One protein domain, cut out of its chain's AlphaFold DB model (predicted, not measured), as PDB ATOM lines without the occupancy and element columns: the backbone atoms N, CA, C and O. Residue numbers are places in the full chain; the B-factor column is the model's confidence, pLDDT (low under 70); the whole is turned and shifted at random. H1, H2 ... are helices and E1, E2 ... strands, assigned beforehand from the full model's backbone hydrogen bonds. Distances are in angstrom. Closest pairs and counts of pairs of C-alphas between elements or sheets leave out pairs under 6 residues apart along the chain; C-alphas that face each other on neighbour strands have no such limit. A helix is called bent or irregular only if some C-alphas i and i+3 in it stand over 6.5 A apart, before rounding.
ATOM      1  N   ASP A  17     -35.420  -1.589  27.218       93.06
ATOM      2  CA  ASP A  17     -34.027  -1.782  26.840       93.06
ATOM      3  C   ASP A  17     -33.524  -3.085  27.489       93.06
ATOM      4  O   ASP A  17     -33.509  -3.174  28.723       93.06
ATOM      5  N   PRO A  18     -33.136  -4.101  26.688       91.56
ATOM      6  CA  PRO A  18     -32.662  -5.388  27.192       91.56
ATOM      7  C   PRO A  18     -31.486  -5.292  28.166       91.56
ATOM      8  O   PRO A  18     -31.328  -6.189  28.994       91.56
ATOM      9  N   GLN A  19     -30.689  -4.215  28.097       94.00
ATOM     10  CA  GLN A  19     -29.582  -3.984  29.023       94.00
ATOM     11  C   GLN A  19     -30.056  -3.955  30.482       94.00
ATOM     12  O   GLN A  19     -29.330  -4.399  31.363       94.00
ATOM     13  N   TYR A  20     -31.276  -3.476  30.744       95.56
ATOM     14  CA  TYR A  20     -31.807  -3.302  32.097       95.56
ATOM     15  C   TYR A  20     -32.809  -4.387  32.504       95.56
ATOM     16  O   TYR A  20     -33.527  -4.199  33.484       95.56
ATOM     17  N   ASN A  21     -32.874  -5.525  31.803       94.94
ATOM     18  CA  ASN A  21     -33.809  -6.607  32.138       94.94
ATOM     19  C   ASN A  21     -33.629  -7.114  33.576       94.94
ATOM     20  O   ASN A  21     -34.613  -7.220  34.301       94.94
ATOM     21  N   ASN A  22     -32.390  -7.336  34.022       95.44
ATOM     22  CA  ASN A  22     -32.121  -7.784  35.392       95.44
ATOM     23  C   ASN A  22     -32.571  -6.754  36.431       95.44
ATOM     24  O   ASN A  22     -33.221  -7.101  37.415       95.44
ATOM     25  N   LEU A  23     -32.314  -5.467  36.180       97.00
ATOM     26  CA  LEU A  23     -32.794  -4.396  37.051       97.00
ATOM     27  C   LEU A  23     -34.326  -4.303  37.037       97.00
ATOM     28  O   LEU A  23     -34.943  -4.101  38.078       97.00
ATOM     29  N   GLN A  24     -34.954  -4.484  35.876       96.56
ATOM     30  CA  GLN A  24     -36.408  -4.519  35.748       96.56
ATOM     31  C   GLN A  24     -37.005  -5.656  36.570       96.56
ATOM     32  O   GLN A  24     -37.987  -5.446  37.284       96.56
ATOM     33  N   ASN A  25     -36.416  -6.846  36.459       95.25
ATOM     34  CA  ASN A  25     -36.834  -8.034  37.184       95.25
ATOM     35  C   ASN A  25     -36.707  -7.788  38.685       95.25
ATOM     36  O   ASN A  25     -37.713  -7.910  39.382       95.25
ATOM     37  N   LEU A  26     -35.550  -7.307  39.154       96.38
ATOM     38  CA  LEU A  26     -35.313  -6.959  40.556       96.38
ATOM     39  C   LEU A  26     -36.384  -6.002  41.106       96.38
ATOM     40  O   LEU A  26     -37.017  -6.288  42.122       96.38
ATOM     41  N   LEU A  27     -36.623  -4.876  40.420       97.25
ATOM     42  CA  LEU A  27     -37.588  -3.857  40.855       97.25
ATOM     43  C   LEU A  27     -39.031  -4.384  40.859       97.25
ATOM     44  O   LEU A  27     -39.785  -4.117  41.794       97.25
ATOM     45  N   ASN A  28     -39.412  -5.155  39.838       96.69
ATOM     46  CA  ASN A  28     -40.776  -5.658  39.678       96.69
ATOM     47  C   ASN A  28     -41.099  -6.890  40.539       96.69
ATOM     48  O   ASN A  28     -42.286  -7.203  40.695       96.69
ATOM     49  N   SER A  29     -40.082  -7.577  41.068       93.94
ATOM     50  CA  SER A  29     -40.210  -8.785  41.890       93.94
ATOM     51  C   SER A  29     -39.806  -8.518  43.343       93.94
ATOM     52  O   SER A  29     -40.610  -7.963  44.094       93.94
ATOM     53  N   ASP A  30     -38.584  -8.861  43.750       92.88
ATOM     54  CA  ASP A  30     -38.129  -8.823  45.140       92.88
ATOM     55  C   ASP A  30     -38.234  -7.429  45.755       92.88
ATOM     56  O   ASP A  30     -38.652  -7.266  46.908       92.88
ATOM     57  N   PHE A  31     -37.899  -6.400  44.973       96.25
ATOM     58  CA  PHE A  31     -37.923  -5.014  45.431       96.25
ATOM     59  C   PHE A  31     -39.284  -4.347  45.243       96.25
ATOM     60  O   PHE A  31     -39.435  -3.189  45.622       96.25
ATOM     61  N   ASN A  32     -40.299  -5.071  44.768       95.19
ATOM     62  CA  ASN A  32     -41.696  -4.621  44.782       95.19
ATOM     63  C   ASN A  32     -42.335  -4.746  46.183       95.19
ATOM     64  O   ASN A  32     -43.494  -4.398  46.411       95.19
ATOM     65  N   HIS A  33     -41.572  -5.245  47.156       94.81
ATOM     66  CA  HIS A  33     -41.957  -5.328  48.554       94.81
ATOM     67  C   HIS A  33     -41.165  -4.313  49.382       94.81
ATOM     68  O   HIS A  33     -39.970  -4.488  49.615       94.81
ATOM     69  N   LEU A  34     -41.850  -3.287  49.906       95.25
ATOM     70  CA  LEU A  34     -41.230  -2.195  50.679       95.25
ATOM     71  C   LEU A  34     -40.310  -2.684  51.802       95.25
ATOM     72  O   LEU A  34     -39.244  -2.121  52.002       95.25
ATOM     73  N   LYS A  35     -40.687  -3.752  52.518       95.56
ATOM     74  CA  LYS A  35     -39.859  -4.310  53.599       95.56
ATOM     75  C   LYS A  35     -38.512  -4.831  53.085       95.56
ATOM     76  O   LYS A  35     -37.496  -4.615  53.739       95.56
ATOM     77  N   THR A  36     -38.524  -5.528  51.951       95.19
ATOM     78  CA  THR A  36     -37.316  -6.056  51.311       95.19
ATOM     79  C   THR A  36     -36.456  -4.894  50.832       95.19
ATOM     80  O   THR A  36     -35.317  -4.763  51.271       95.19
ATOM     81  N   LEU A  37     -37.042  -3.984  50.047       97.06
ATOM     82  CA  LEU A  37     -36.372  -2.788  49.535       97.06
ATOM     83  C   LEU A  37     -35.736  -1.947  50.652       97.06
ATOM     84  O   LEU A  37     -34.574  -1.563  50.546       97.06
ATOM     85  N   ASP A  38     -36.469  -1.690  51.737       97.31
ATOM     86  CA  ASP A  38     -35.976  -0.908  52.871       97.31
ATOM     87  C   ASP A  38     -34.794  -1.570  53.571       97.31
ATOM     88  O   ASP A  38     -33.882  -0.869  54.008       97.31
ATOM     89  N   SER A  39     -34.789  -2.900  53.688       94.56
ATOM     90  CA  SER A  39     -33.665  -3.619  54.289       94.56
ATOM     91  C   SER A  39     -32.382  -3.355  53.503       94.56
ATOM     92  O   SER A  39     -31.425  -2.824  54.065       94.56
ATOM     93  N   PHE A  40     -32.399  -3.624  52.195       95.25
ATOM     94  CA  PHE A  40     -31.229  -3.444  51.332       95.25
ATOM     95  C   PHE A  40     -30.828  -1.973  51.205       95.25
ATOM     96  O   PHE A  40     -29.660  -1.627  51.366       95.25
ATOM     97  N   LEU A  41     -31.790  -1.070  50.994       97.19
ATOM     98  CA  LEU A  41     -31.499   0.358  50.878       97.19
ATOM     99  C   LEU A  41     -30.835   0.910  52.149       97.19
ATOM    100  O   LEU A  41     -29.911   1.716  52.053       97.19
ATOM    101  N   ASN A  42     -31.248   0.465  53.339       97.00
ATOM    102  CA  ASN A  42     -30.608   0.878  54.589       97.00
ATOM    103  C   ASN A  42     -29.159   0.380  54.700       97.00
ATOM    104  O   ASN A  42     -28.301   1.122  55.182       97.00
ATOM    105  N   GLU A  43     -28.873  -0.843  54.250       95.75
ATOM    106  CA  GLU A  43     -27.514  -1.400  54.233       95.75
ATOM    107  C   GLU A  43     -26.608  -0.626  53.268       95.75
ATOM    108  O   GLU A  43     -25.513  -0.203  53.651       95.75
ATOM    109  N   LEU A  44     -27.098  -0.326  52.061       96.94
ATOM    110  CA  LEU A  44     -26.364   0.472  51.074       96.94
ATOM    111  C   LEU A  44     -26.131   1.915  51.551       96.94
ATOM    112  O   LEU A  44     -25.034   2.456  51.396       96.94
ATOM    113  N   LEU A  45     -27.125   2.542  52.188       97.12
ATOM    114  CA  LEU A  45     -26.977   3.881  52.767       97.12
ATOM    115  C   LEU A  45     -25.992   3.900  53.943       97.12
ATOM    116  O   LEU A  45     -25.241   4.871  54.091       97.12
ATOM    117  N   TYR A  46     -25.966   2.846  54.766       96.56
ATOM    118  CA  TYR A  46     -24.971   2.699  55.828       96.56
ATOM    119  C   TYR A  46     -23.558   2.625  55.241       96.56
ATOM    120  O   TYR A  46     -22.684   3.395  55.650       96.56
ATOM    121  N   LEU A  47     -23.355   1.753  54.248       95.25
ATOM    122  CA  LEU A  47     -22.083   1.617  53.546       95.25
ATOM    123  C   LEU A  47     -21.629   2.946  52.945       95.25
ATOM    124  O   LEU A  47     -20.532   3.406  53.252       95.25
ATOM    125  N   LYS A  48     -22.487   3.613  52.165       95.31
ATOM    126  CA  LYS A  48     -22.191   4.920  51.559       95.31
ATOM    127  C   LYS A  48     -21.750   5.951  52.599       95.31
ATOM    128  O   LYS A  48     -20.756   6.650  52.409       95.31
ATOM    129  N   LYS A  49     -22.459   6.038  53.729       96.69
ATOM    130  CA  LYS A  49     -22.132   6.975  54.817       96.69
ATOM    131  C   LYS A  49     -20.758   6.700  55.437       96.69
ATOM    132  O   LYS A  49     -20.084   7.634  55.872       96.69
ATOM    133  N   HIS A  50     -20.364   5.432  55.514       96.25
ATOM    134  CA  HIS A  50     -19.154   4.988  56.200       96.25
ATOM    135  C   HIS A  50     -18.038   4.538  55.251       96.25
ATOM    136  O   HIS A  50     -17.026   4.033  55.725       96.25
ATOM    137  N   TRP A  51     -18.167   4.791  53.946       95.06
ATOM    138  CA  TRP A  51     -17.282   4.232  52.924       95.06
ATOM    139  C   TRP A  51     -15.802   4.549  53.153       95.06
ATOM    140  O   TRP A  51     -14.945   3.674  53.082       95.06
ATOM    141  N   ASN A  52     -15.507   5.802  53.509       94.81
ATOM    142  CA  ASN A  52     -14.140   6.267  53.766       94.81
ATOM    143  C   ASN A  52     -13.610   5.872  55.156       94.81
ATOM    144  O   ASN A  52     -12.441   6.101  55.459       94.81
ATOM    145  N   ASN A  53     -14.450   5.293  56.019       96.69
ATOM    146  CA  ASN A  53     -14.015   4.669  57.260       96.69
ATOM    147  C   ASN A  53     -13.826   3.171  57.006       96.69
ATOM    148  O   ASN A  53     -14.724   2.374  57.266       96.69
ATOM    149  N   ILE A  54     -12.640   2.819  56.502       92.88
ATOM    150  CA  ILE A  54     -12.270   1.455  56.095       92.88
ATOM    151  C   ILE A  54     -12.611   0.437  57.187       92.88
ATOM    152  O   ILE A  54     -13.254  -0.565  56.908       92.88
ATOM    153  N   GLN A  55     -12.281   0.733  58.449       95.50
ATOM    154  CA  GLN A  55     -12.560  -0.177  59.561       95.50
ATOM    155  C   GLN A  55     -14.062  -0.462  59.721       95.50
ATOM    156  O   GLN A  55     -14.449  -1.619  59.875       95.50
ATOM    157  N   LEU A  56     -14.909   0.575  59.698       96.12
ATOM    158  CA  LEU A  56     -16.361   0.400  59.818       96.12
ATOM    159  C   LEU A  56     -16.958  -0.280  58.586       96.12
ATOM    160  O   LEU A  56     -17.816  -1.147  58.739       96.12
ATOM    161  N   ARG A  57     -16.504   0.102  57.389       94.56
ATOM    162  CA  ARG A  57     -16.930  -0.497  56.121       94.56
ATOM    163  C   ARG A  57     -16.630  -1.994  56.109       94.56
ATOM    164  O   ARG A  57     -17.547  -2.785  55.925       94.56
ATOM    165  N   ASP A  58     -15.382  -2.373  56.368       93.25
ATOM    166  CA  ASP A  58     -14.935  -3.765  56.289       93.25
ATOM    167  C   ASP A  58     -15.593  -4.614  57.381       93.25
ATOM    168  O   ASP A  58     -16.120  -5.683  57.091       93.25
ATOM    169  N   THR A  59     -15.700  -4.087  58.609       94.88
ATOM    170  CA  THR A  59     -16.434  -4.770  59.690       94.88
ATOM    171  C   THR A  59     -17.893  -5.015  59.300       94.88
ATOM    172  O   THR A  59     -18.441  -6.081  59.578       94.88
ATOM    173  N   PHE A  60     -18.549  -4.040  58.666       95.06
ATOM    174  CA  PHE A  60     -19.928  -4.203  58.215       95.06
ATOM    175  C   PHE A  60     -20.036  -5.252  57.106       95.06
ATOM    176  O   PHE A  60     -20.891  -6.130  57.196       95.06
ATOM    177  N   ILE A  61     -19.146  -5.208  56.112       92.56
ATOM    178  CA  ILE A  61     -19.108  -6.185  55.017       92.56
ATOM    179  C   ILE A  61     -18.933  -7.604  55.572       92.56
ATOM    180  O   ILE A  61     -19.754  -8.473  55.288       92.56
ATOM    181  N   GLU A  62     -17.948  -7.827  56.440       91.25
ATOM    182  CA  GLU A  62     -17.664  -9.142  57.031       91.25
ATOM    183  C   GLU A  62     -18.794  -9.671  57.918       91.25
ATOM    184  O   GLU A  62     -19.123 -10.854  57.872       91.25
ATOM    185  N   THR A  63     -19.408  -8.810  58.732       90.75
ATOM    186  CA  THR A  63     -20.373  -9.262  59.751       90.75
ATOM    187  C   THR A  63     -21.827  -9.257  59.289       90.75
ATOM    188  O   THR A  63     -22.659  -9.924  59.909       90.75
ATOM    189  N   ARG A  64     -22.165  -8.491  58.245       89.88
ATOM    190  CA  ARG A  64     -23.550  -8.308  57.774       89.88
ATOM    191  C   ARG A  64     -23.763  -8.778  56.346       89.88
ATOM    192  O   ARG A  64     -24.848  -9.267  56.062       89.88
ATOM    193  N   LEU A  65     -22.751  -8.652  55.490       87.88
ATOM    194  CA  LEU A  65     -22.843  -8.953  54.057       87.88
ATOM    195  C   LEU A  65     -22.064 -10.217  53.670       87.88
ATOM    196  O   LEU A  65     -21.854 -10.500  52.498       87.88
ATOM    197  N   GLY A  66     -21.631 -10.986  54.670       79.50
ATOM    198  CA  GLY A  66     -20.947 -12.259  54.476       79.50
ATOM    199  C   GLY A  66     -19.459 -12.139  54.155       79.50
ATOM    200  O   GLY A  66     -18.817 -13.175  54.056       79.50
ATOM    201  N   GLY A  67     -18.891 -10.937  54.032       81.75
ATOM    202  CA  GLY A  67     -17.477 -10.727  53.712       81.75
ATOM    203  C   GLY A  67     -17.192 -10.452  52.240       81.75
ATOM    204  O   GLY A  67     -18.095 -10.286  51.424       81.75
ATOM    205  N   TYR A  68     -15.900 -10.359  51.932       78.81
ATOM    206  CA  TYR A  68     -15.398 -10.262  50.567       78.81
ATOM    207  C   TYR A  68     -15.308 -11.658  49.961       78.81
ATOM    208  O   TYR A  68     -14.789 -12.573  50.605       78.81
ATOM    209  N   TRP A  69     -15.793 -11.809  48.732       69.44
ATOM    210  CA  TRP A  69     -15.778 -13.086  48.028       69.44
ATOM    211  C   TRP A  69     -15.328 -12.883  46.591       69.44
ATOM    212  O   TRP A  69     -15.871 -12.044  45.874       69.44
ATOM    213  N   ASP A  70     -14.405 -13.734  46.159       55.81
ATOM    214  CA  ASP A  70     -14.141 -13.993  44.750       55.81
ATOM    215  C   ASP A  70     -15.113 -15.111  44.318       55.81
ATOM    216  O   ASP A  70     -14.763 -16.288  44.340       55.81
ATOM    217  N   TRP A  71     -16.392 -14.787  44.087       62.97
ATOM    218  CA  TRP A  71     -17.395 -15.807  43.738       62.97
ATOM    219  C   TRP A  71     -17.232 -16.272  42.280       62.97
ATOM    220  O   TRP A  71     -16.949 -15.461  41.398       62.97
ATOM    221  N   GLU A  72     -17.483 -17.563  42.025       61.47
ATOM    222  CA  GLU A  72     -17.388 -18.221  40.706       61.47
ATOM    223  C   GLU A  72     -18.176 -17.488  39.598       61.47
ATOM    224  O   GLU A  72     -17.780 -17.536  38.436       61.47
ATOM    225  N   GLY A  73     -19.256 -16.775  39.946       65.12
ATOM    226  CA  GLY A  73     -20.051 -15.953  39.019       65.12
ATOM    227  C   GLY A  73     -19.272 -14.767  38.439       65.12
ATOM    228  O   GLY A  73     -19.175 -14.617  37.223       65.12
ATOM    229  N   LEU A  74     -18.590 -13.987  39.286       75.38
ATOM    230  CA  LEU A  74     -17.738 -12.886  38.821       75.38
ATOM    231  C   LEU A  74     -16.585 -13.411  37.955       75.38
ATOM    232  O   LEU A  74     -16.289 -12.839  36.904       75.38
ATOM    233  N   GLU A  75     -15.982 -14.541  38.336       72.31
ATOM    234  CA  GLU A  75     -14.949 -15.199  37.529       72.31
ATOM    235  C   GLU A  75     -15.498 -15.680  36.173       72.31
ATOM    236  O   GLU A  75     -14.860 -15.453  35.141       72.31
ATOM    237  N   ALA A  76     -16.706 -16.258  36.138       69.94
ATOM    238  CA  ALA A  76     -17.376 -16.687  34.907       69.94
ATOM    239  C   ALA A  76     -17.621 -15.526  33.925       69.94
ATOM    240  O   ALA A  76     -17.620 -15.732  32.707       69.94
ATOM    241  N   HIS A  77     -17.749 -14.303  34.443       71.81
ATOM    242  CA  HIS A  77     -17.888 -13.074  33.664       71.81
ATOM    243  C   HIS A  77     -16.559 -12.318  33.440       71.81
ATOM    244  O   HIS A  77     -16.557 -11.239  32.847       71.81
ATOM    245  N   ASN A  78     -15.409 -12.895  33.823       76.06
ATOM    246  CA  ASN A  78     -14.079 -12.265  33.790       76.06
ATOM    247  C   ASN A  78     -14.011 -10.933  34.568       76.06
ATOM    248  O   ASN A  78     -13.263 -10.020  34.202       76.06
ATOM    249  N   VAL A  79     -14.788 -10.819  35.644       79.69
ATOM    250  CA  VAL A  79     -14.818  -9.671  36.549       79.69
ATOM    251  C   VAL A  79     -13.860  -9.940  37.709       79.69
ATOM    252  O   VAL A  79     -13.939 -10.960  38.382       79.69
ATOM    253  N   SER A  80     -12.929  -9.017  37.950       79.19
ATOM    254  CA  SER A  80     -11.921  -9.123  39.018       79.19
ATOM    255  C   SER A  80     -11.963  -7.907  39.946       79.19
ATOM    256  O   SER A  80     -12.441  -6.844  39.542       79.19
ATOM    257  N   GLY A  81     -11.469  -8.035  41.179       83.12
ATOM    258  CA  GLY A  81     -11.358  -6.932  42.143       83.12
ATOM    259  C   GLY A  81     -11.905  -7.283  43.526       83.12
ATOM    260  O   GLY A  81     -12.257  -8.426  43.779       83.12
ATOM    261  N   ASN A  82     -11.997  -6.293  44.417       87.56
ATOM    262  CA  ASN A  82     -12.527  -6.494  45.766       87.56
ATOM    263  C   ASN A  82     -14.053  -6.360  45.768       87.56
ATOM    264  O   ASN A  82     -14.583  -5.259  45.943       87.56
ATOM    265  N   TRP A  83     -14.755  -7.468  45.561       91.00
ATOM    266  CA  TRP A  83     -16.214  -7.498  45.503       91.00
ATOM    267  C   TRP A  83     -16.826  -8.077  46.780       91.00
ATOM    268  O   TRP A  83     -16.242  -8.923  47.459       91.00
ATOM    269  N   PHE A  84     -18.022  -7.606  47.114       92.00
ATOM    270  CA  PHE A  84     -18.868  -8.192  48.149       92.00
ATOM    271  C   PHE A  84     -20.322  -8.215  47.685       92.00
ATOM    272  O   PHE A  84     -20.758  -7.363  46.905       92.00
ATOM    273  N   THR A  85     -21.075  -9.197  48.171       91.81
ATOM    274  CA  THR A  85     -22.465  -9.414  47.771       91.81
ATOM    275  C   THR A  85     -23.397  -8.527  48.587       91.81
ATOM    276  O   THR A  85     -23.306  -8.459  49.811       91.81
ATOM    277  N   VAL A  86     -24.315  -7.852  47.906       93.00
ATOM    278  CA  VAL A  86     -25.397  -7.072  48.525       93.00
ATOM    279  C   VAL A  86     -26.772  -7.630  48.196       93.00
ATOM    280  O   VAL A  86     -27.711  -7.288  48.893       93.00
ATOM    281  N   ILE A  87     -26.911  -8.465  47.164       92.56
ATOM    282  CA  ILE A  87     -28.157  -9.147  46.794       92.56
ATOM    283  C   ILE A  87     -27.806 -10.595  46.449       92.56
ATOM    284  O   ILE A  87     -26.881 -10.818  45.673       92.56
ATOM    285  N   ALA A  88     -28.534 -11.547  47.026       89.69
ATOM    286  CA  ALA A  88     -28.373 -12.980  46.782       89.69
ATOM    287  C   ALA A  88     -29.757 -13.646  46.775       89.69
ATOM    288  O   ALA A  88     -30.184 -14.223  47.779       89.69
ATOM    289  N   PHE A  89     -30.495 -13.453  45.685       90.19
ATOM    290  CA  PHE A  89     -31.756 -14.151  45.430       90.19
ATOM    291  C   PHE A  89     -31.497 -15.419  44.608       90.19
ATOM    292  O   PHE A  89     -30.384 -15.645  44.148       90.19
ATOM    293  N   ASP A  90     -32.520 -16.262  44.449       86.62
ATOM    294  CA  ASP A  90     -32.377 -17.565  43.782       86.62
ATOM    295  C   ASP A  90     -31.902 -17.447  42.319       86.62
ATOM    296  O   ASP A  90     -31.279 -18.370  41.799       86.62
ATOM    297  N   ASP A  91     -32.222 -16.341  41.644       88.94
ATOM    298  CA  ASP A  91     -31.855 -16.063  40.255       88.94
ATOM    299  C   ASP A  91     -30.964 -14.825  40.090       88.94
ATOM    300  O   ASP A  91     -30.124 -14.804  39.192       88.94
ATOM    301  N   LEU A  92     -31.124 -13.802  40.932       92.44
ATOM    302  CA  LEU A  92     -30.410 -12.530  40.828       92.44
ATOM    303  C   LEU A  92     -29.340 -12.357  41.907       92.44
ATOM    304  O   LEU A  92     -29.630 -12.368  43.107       92.44
ATOM    305  N   ASN A  93     -28.127 -12.036  41.459       91.88
ATOM    306  CA  ASN A  93     -26.999 -11.717  42.326       91.88
ATOM    307  C   ASN A  93     -26.501 -10.293  42.070       91.88
ATOM    308  O   ASN A  93     -26.242  -9.892  40.934       91.88
ATOM    309  N   GLY A  94     -26.374  -9.519  43.147       93.44
ATOM    310  CA  GLY A  94     -25.911  -8.137  43.119       93.44
ATOM    311  C   GLY A  94     -24.664  -7.955  43.969       93.44
ATOM    312  O   GLY A  94     -24.650  -8.303  45.152       93.44
ATOM    313  N   TYR A  95     -23.642  -7.350  43.382       93.75
ATOM    314  CA  TYR A  95     -22.325  -7.160  43.972       93.75
ATOM    315  C   TYR A  95     -21.933  -5.688  43.962       93.75
ATOM    316  O   TYR A  95     -22.388  -4.899  43.131       93.75
ATOM    317  N   VAL A  96     -21.049  -5.316  44.881       95.06
ATOM    318  CA  VAL A  96     -20.435  -3.992  44.909       95.06
ATOM    319  C   VAL A  96     -18.924  -4.129  44.982       95.06
ATOM    320  O   VAL A  96     -18.393  -4.860  45.818       95.06
ATOM    321  N   ASN A  97     -18.226  -3.388  44.128       93.56
ATOM    322  CA  ASN A  97     -16.776  -3.292  44.174       93.56
ATOM    323  C   ASN A  97     -16.356  -2.249  45.220       93.56
ATOM    324  O   ASN A  97     -16.702  -1.067  45.118       93.56
ATOM    325  N   ALA A  98     -15.589  -2.671  46.221       91.94
ATOM    326  CA  ALA A  98     -15.187  -1.829  47.343       91.94
ATOM    327  C   ALA A  98     -14.215  -0.701  46.966       91.94
ATOM    328  O   ALA A  98     -14.173   0.327  47.653       91.94
ATOM    329  N   ASP A  99     -13.461  -0.868  45.879       90.62
ATOM    330  CA  ASP A  99     -12.467   0.107  45.427       90.62
ATOM    331  C   ASP A  99     -13.089   1.161  44.509       90.62
ATOM    332  O   ASP A  99     -12.798   2.352  44.624       90.62
ATOM    333  N   THR A 100     -13.970   0.728  43.607       93.75
ATOM    334  CA  THR A 100     -14.525   1.573  42.537       93.75
ATOM    335  C   THR A 100     -15.944   2.061  42.803       93.75
ATOM    336  O   THR A 100     -16.399   2.962  42.103       93.75
ATOM    337  N   GLN A 101     -16.637   1.519  43.815       95.12
ATOM    338  CA  GLN A 101     -18.050   1.811  44.092       95.12
ATOM    339  C   GLN A 101     -18.961   1.529  42.891       95.12
ATOM    340  O   GLN A 101     -19.943   2.235  42.669       95.12
ATOM    341  N   VAL A 102     -18.640   0.504  42.105       95.88
ATOM    342  CA  VAL A 102     -19.514   0.002  41.041       95.88
ATOM    343  C   VAL A 102     -20.458  -1.034  41.634       95.88
ATOM    344  O   VAL A 102     -20.013  -1.942  42.334       95.88
ATOM    345  N   PHE A 103     -21.750  -0.879  41.362       96.44
ATOM    346  CA  PHE A 103     -22.754  -1.915  41.546       96.44
ATOM    347  C   PHE A 103     -22.853  -2.744  40.264       96.44
ATOM    348  O   PHE A 103     -22.907  -2.189  39.165       96.44
ATOM    349  N   TYR A 104     -22.886  -4.057  40.431       94.88
ATOM    350  CA  TYR A 104     -22.975  -5.050  39.371       94.88
ATOM    351  C   TYR A 104     -24.150  -5.979  39.689       94.88
ATOM    352  O   TYR A 104     -24.255  -6.455  40.818       94.88
ATOM    353  N   LEU A 105     -25.023  -6.248  38.722       95.12
ATOM    354  CA  LEU A 105     -26.173  -7.142  38.866       95.12
ATOM    355  C   LEU A 105     -26.225  -8.125  37.700       95.12
ATOM    356  O   LEU A 105     -26.275  -7.710  36.538       95.12
ATOM    357  N   GLU A 106     -26.297  -9.410  38.018       92.25
ATOM    358  CA  GLU A 106     -26.405 -10.495  37.045       92.25
ATOM    359  C   GLU A 106     -27.524 -11.475  37.389       92.25
ATOM    360  O   GLU A 106     -28.108 -11.431  38.474       92.25
ATOM    361  N   ASN A 107     -27.796 -12.363  36.432       91.69
ATOM    362  CA  ASN A 107     -28.707 -13.483  36.588       91.69
ATOM    363  C   ASN A 107     -27.918 -14.793  36.505       91.69
ATOM    364  O   ASN A 107     -27.336 -15.099  35.464       91.69
ATOM    365  N   GLU A 108     -27.913 -15.563  37.587       86.56
ATOM    366  CA  GLU A 108     -27.172 -16.826  37.688       86.56
ATOM    367  C   GLU A 108     -27.814 -17.938  36.844       86.56
ATOM    368  O   GLU A 108     -27.132 -18.836  36.349       86.56
ATOM    369  N   ILE A 109     -29.134 -17.874  36.633       87.62
ATOM    370  CA  ILE A 109     -29.883 -18.890  35.883       87.62
ATOM    371  C   ILE A 109     -29.956 -18.524  34.397       87.62
ATOM    372  O   ILE A 109     -29.754 -19.372  33.522       87.62
ATOM    373  N   LEU A 110     -30.261 -17.264  34.089       87.62
ATOM    374  CA  LEU A 110     -30.394 -16.743  32.731       87.62
ATOM    375  C   LEU A 110     -29.117 -16.016  32.306       87.62
ATOM    376  O   LEU A 110     -29.147 -14.833  31.984       87.62
ATOM    377  N   ILE A 111     -28.006 -16.748  32.239       83.50
ATOM    378  CA  ILE A 111     -26.657 -16.217  31.961       83.50
ATOM    379  C   ILE A 111     -26.512 -15.436  30.638       83.50
ATOM    380  O   ILE A 111     -25.521 -14.747  30.418       83.50
ATOM    381  N   GLN A 112     -27.476 -15.557  29.720       83.81
ATOM    382  CA  GLN A 112     -27.546 -14.764  28.487       83.81
ATOM    383  C   GLN A 112     -28.128 -13.350  28.676       83.81
ATOM    384  O   GLN A 112     -28.070 -12.548  27.741       83.81
ATOM    385  N   GLU A 113     -28.756 -13.056  29.819       87.19
ATOM    386  CA  GLU A 113     -29.249 -11.713  30.126       87.19
ATOM    387  C   GLU A 113     -28.084 -10.752  30.360       87.19
ATOM    388  O   GLU A 113     -27.007 -11.127  30.817       87.19
ATOM    389  N   SER A 114     -28.290  -9.487  29.998       90.94
ATOM    390  CA  SER A 114     -27.250  -8.477  30.165       90.94
ATOM    391  C   SER A 114     -27.025  -8.179  31.640       90.94
ATOM    392  O   SER A 114     -27.965  -7.931  32.397       90.94
ATOM    393  N   VAL A 115     -25.755  -8.154  32.023       92.69
ATOM    394  CA  VAL A 115     -25.319  -7.603  33.299       92.69
ATOM    395  C   VAL A 115     -25.656  -6.113  33.342       92.69
ATOM    396  O   VAL A 115     -25.491  -5.397  32.349       92.69
ATOM    397  N   VAL A 116     -26.088  -5.639  34.508       95.44
ATOM    398  CA  VAL A 116     -26.220  -4.208  34.779       95.44
ATOM    399  C   VAL A 116     -25.033  -3.748  35.611       95.44
ATOM    400  O   VAL A 116     -24.865  -4.186  36.744       95.44
ATOM    401  N   GLU A 117     -24.250  -2.822  35.066       95.38
ATOM    402  CA  GLU A 117     -23.184  -2.127  35.785       95.38
ATOM    403  C   GLU A 117     -23.517  -0.640  35.885       95.38
ATOM    404  O   GLU A 117     -23.822   0.008  34.881       95.38
ATOM    405  N   MET A 118     -23.453  -0.085  37.093       97.19
ATOM    406  CA  MET A 118     -23.628   1.350  37.315       97.19
ATOM    407  C   MET A 118     -22.919   1.810  38.591       97.19
ATOM    408  O   MET A 118     -22.606   0.990  39.456       97.19
ATOM    409  N   PRO A 119     -22.667   3.118  38.768       97.69
ATOM    410  CA  PRO A 119     -22.209   3.642  40.046       97.69
ATOM    411  C   PRO A 119     -23.166   3.255  41.182       97.69
ATOM    412  O   PRO A 119     -24.385   3.363  41.046       97.69
ATOM    413  N   LEU A 120     -22.623   2.870  42.338       97.25
ATOM    414  CA  LEU A 120     -23.403   2.539  43.534       97.25
ATOM    415  C   LEU A 120     -24.334   3.690  43.933       97.25
ATOM    416  O   LEU A 120     -25.465   3.458  44.347       97.25
ATOM    417  N   GLU A 121     -23.866   4.929  43.780       97.25
ATOM    418  CA  GLU A 121     -24.670   6.127  44.022       97.25
ATOM    419  C   GLU A 121     -25.926   6.152  43.150       97.25
ATOM    420  O   GLU A 121     -27.027   6.360  43.653       97.25
ATOM    421  N   GLU A 122     -25.763   5.875  41.858       98.12
ATOM    422  CA  GLU A 122     -26.864   5.834  40.905       98.12
ATOM    423  C   GLU A 122     -27.846   4.708  41.247       98.12
ATOM    424  O   GLU A 122     -29.058   4.919  41.223       98.12
ATOM    425  N   PHE A 123     -27.346   3.534  41.638       98.19
ATOM    426  CA  PHE A 123     -28.209   2.438  42.073       98.19
ATOM    427  C   PHE A 123     -29.013   2.801  43.334       98.19
ATOM    428  O   PHE A 123     -30.221   2.570  43.386       98.19
ATOM    429  N   ILE A 124     -28.386   3.440  44.328       98.44
ATOM    430  CA  ILE A 124     -29.076   3.926  45.533       98.44
ATOM    431  C   ILE A 124     -30.183   4.923  45.161       98.44
ATOM    432  O   ILE A 124     -31.291   4.823  45.693       98.44
ATOM    433  N   GLU A 125     -29.921   5.854  44.241       98.38
ATOM    434  CA  GLU A 125     -30.933   6.798  43.749       98.38
ATOM    435  C   GLU A 125     -32.111   6.079  43.078       98.38
ATOM    436  O   GLU A 125     -33.265   6.452  43.300       98.38
ATOM    437  N   VAL A 126     -31.848   5.032  42.292       98.25
ATOM    438  CA  VAL A 126     -32.888   4.195  41.671       98.25
ATOM    439  C   VAL A 126     -33.761   3.534  42.735       98.25
ATOM    440  O   VAL A 126     -34.988   3.608  42.651       98.25
ATOM    441  N   LEU A 127     -33.159   2.954  43.777       98.25
ATOM    442  CA  LEU A 127     -33.902   2.331  44.877       98.25
ATOM    443  C   LEU A 127     -34.728   3.343  45.679       98.25
ATOM    444  O   LEU A 127     -35.851   3.043  46.085       98.25
ATOM    445  N   GLN A 128     -34.209   4.554  45.886       98.31
ATOM    446  CA  GLN A 128     -34.945   5.635  46.550       98.31
ATOM    447  C   GLN A 128     -36.148   6.102  45.727       98.31
ATOM    448  O   GLN A 128     -37.235   6.291  46.282       98.31
ATOM    449  N   GLN A 129     -35.978   6.259  44.412       98.12
ATOM    450  CA  GLN A 129     -37.076   6.579  43.500       98.12
ATOM    451  C   GLN A 129     -38.127   5.467  43.500       98.12
ATOM    452  O   GLN A 129     -39.318   5.752  43.621       98.12
ATOM    453  N   TRP A 130     -37.695   4.207  43.437       98.12
ATOM    454  CA  TRP A 130     -38.596   3.060  43.470       98.12
ATOM    455  C   TRP A 130     -39.382   2.984  44.779       98.12
ATOM    456  O   TRP A 130     -40.601   2.852  44.759       98.12
ATOM    457  N   LYS A 131     -38.721   3.188  45.923       97.81
ATOM    458  CA  LYS A 131     -39.387   3.265  47.229       97.81
ATOM    459  C   LYS A 131     -40.484   4.326  47.250       97.81
ATOM    460  O   LYS A 131     -41.555   4.083  47.807       97.81
ATOM    461  N   HIS A 132     -40.208   5.499  46.682       96.62
ATOM    462  CA  HIS A 132     -41.193   6.569  46.593       96.62
ATOM    463  C   HIS A 132     -42.398   6.136  45.753       96.62
ATOM    464  O   HIS A 132     -43.513   6.258  46.244       96.62
ATOM    465  N   ILE A 133     -42.159   5.550  44.575       95.75
ATOM    466  CA  ILE A 133     -43.197   5.014  43.681       95.75
ATOM    467  C   ILE A 133     -44.073   3.973  44.390       95.75
ATOM    468  O   ILE A 133     -45.285   4.030  44.263       95.75
ATOM    469  N   LEU A 134     -43.488   3.051  45.162       95.44
ATOM    470  CA  LEU A 134     -44.231   2.018  45.903       95.44
ATOM    471  C   LEU A 134     -45.053   2.545  47.086       95.44
ATOM    472  O   LEU A 134     -45.854   1.805  47.659       95.44
TER     473      LEU A 134
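AT A GLANCE: This is residues 17 to 134 of the 136 residues of an uncharacterized protein of Chryseobacterium sp. 1_F178 (UniProt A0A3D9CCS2). A twisted wall of four strands, E1 to E4, has H1 lying across one face and H5 rising from that same face directly after E4 to pack on the long helix H2. H3 folds back on the end of H2, while the short H4 sits away from the other helices and only grazes the sheet. The printed part has 118 residues, with five named helices and four named strands in the order H1 H2 H3 H4 E1 E2 E3 E4 H5; the sheet's order is E1 E2 E3 E4, antiparallel throughout, and the class is mixed, helices and strands. The whole is compact and rounded, with a radius of gyration of the C-alphas of 13.6 A and spans of 38 by 35 by 22 A.

HOW THE PARTS SIT: E1, residues 83 to 88, E2, residues 92 to 97, E3, residues 102 to 107, and E4, residues 116 to 119, form a meander, each strand the antiparallel neighbour of the one before, and each successive pair is a hairpin. N 86 and O 94 are 2.8 A apart between E1 and E2, N 95 and O 104 2.8 A between E2 and E3, and N 103 and O 118 2.8 A between E3 and E4, each within hydrogen-bond range. The sheet is only just strongly twisted, with C-alphas up to 4.4 A off its best plane. H1, residues 18 to 28, is on the sheet at a height of 8.4 A, over E3 and only just over E2, where 3 of its C-alphas fall; it runs across the strands, at 89 degrees to E3 on the local plane. H5, residues 120 to 134, is on the same face, giving two layers, helices on one face of a sheet; it is over E4 and stands up from the sheet, its line rising 59 degrees. H2, residues 34 to 50, touches H5 at a shallow tilt of 30 degrees, opposite ways; their closest C-alphas, those of Leu 34 and Lys 131, are 6.7 A apart. H2 touches H3, residues 54 to 64, with residues 47 to 50 alone, in a helical hairpin; the closest C-alphas, those of His 50 and Arg 57, are 5.9 A apart. H4, residues 72 to 76, only grazes the sheet with residues 73 to 74. In H2, H3, H4 and H5 every O i to N i+4 pair is within hydrogen-bond range; in H1 it is 5 of 7.

IN THESE COORDINATES: H1 begins at C-alpha 18 (-32.662, -5.388, 27.192) and is irregular, with C-alphas 19 and 22 7.8 A apart. From first to last C-alpha, H1 is 14.9 A, H2 23.9 A, H3 15.0 A and H5 21.0 A long; E2 is 16.8 A and E3 16.9 A. E1 begins at C-alpha 83 (-16.214, -7.498, 45.503), and H5 ends at C-alpha 134 (-44.231, 2.018, 45.903).

THE WHOLE: The two C-alphas farthest apart, those of Asp 17 and Gln 55, are 39.2 A apart. The printed part has no cut, and no link is long. The mean pLDDT of the printed part is 91.2; residues 69 to 73 and 76 are under 70.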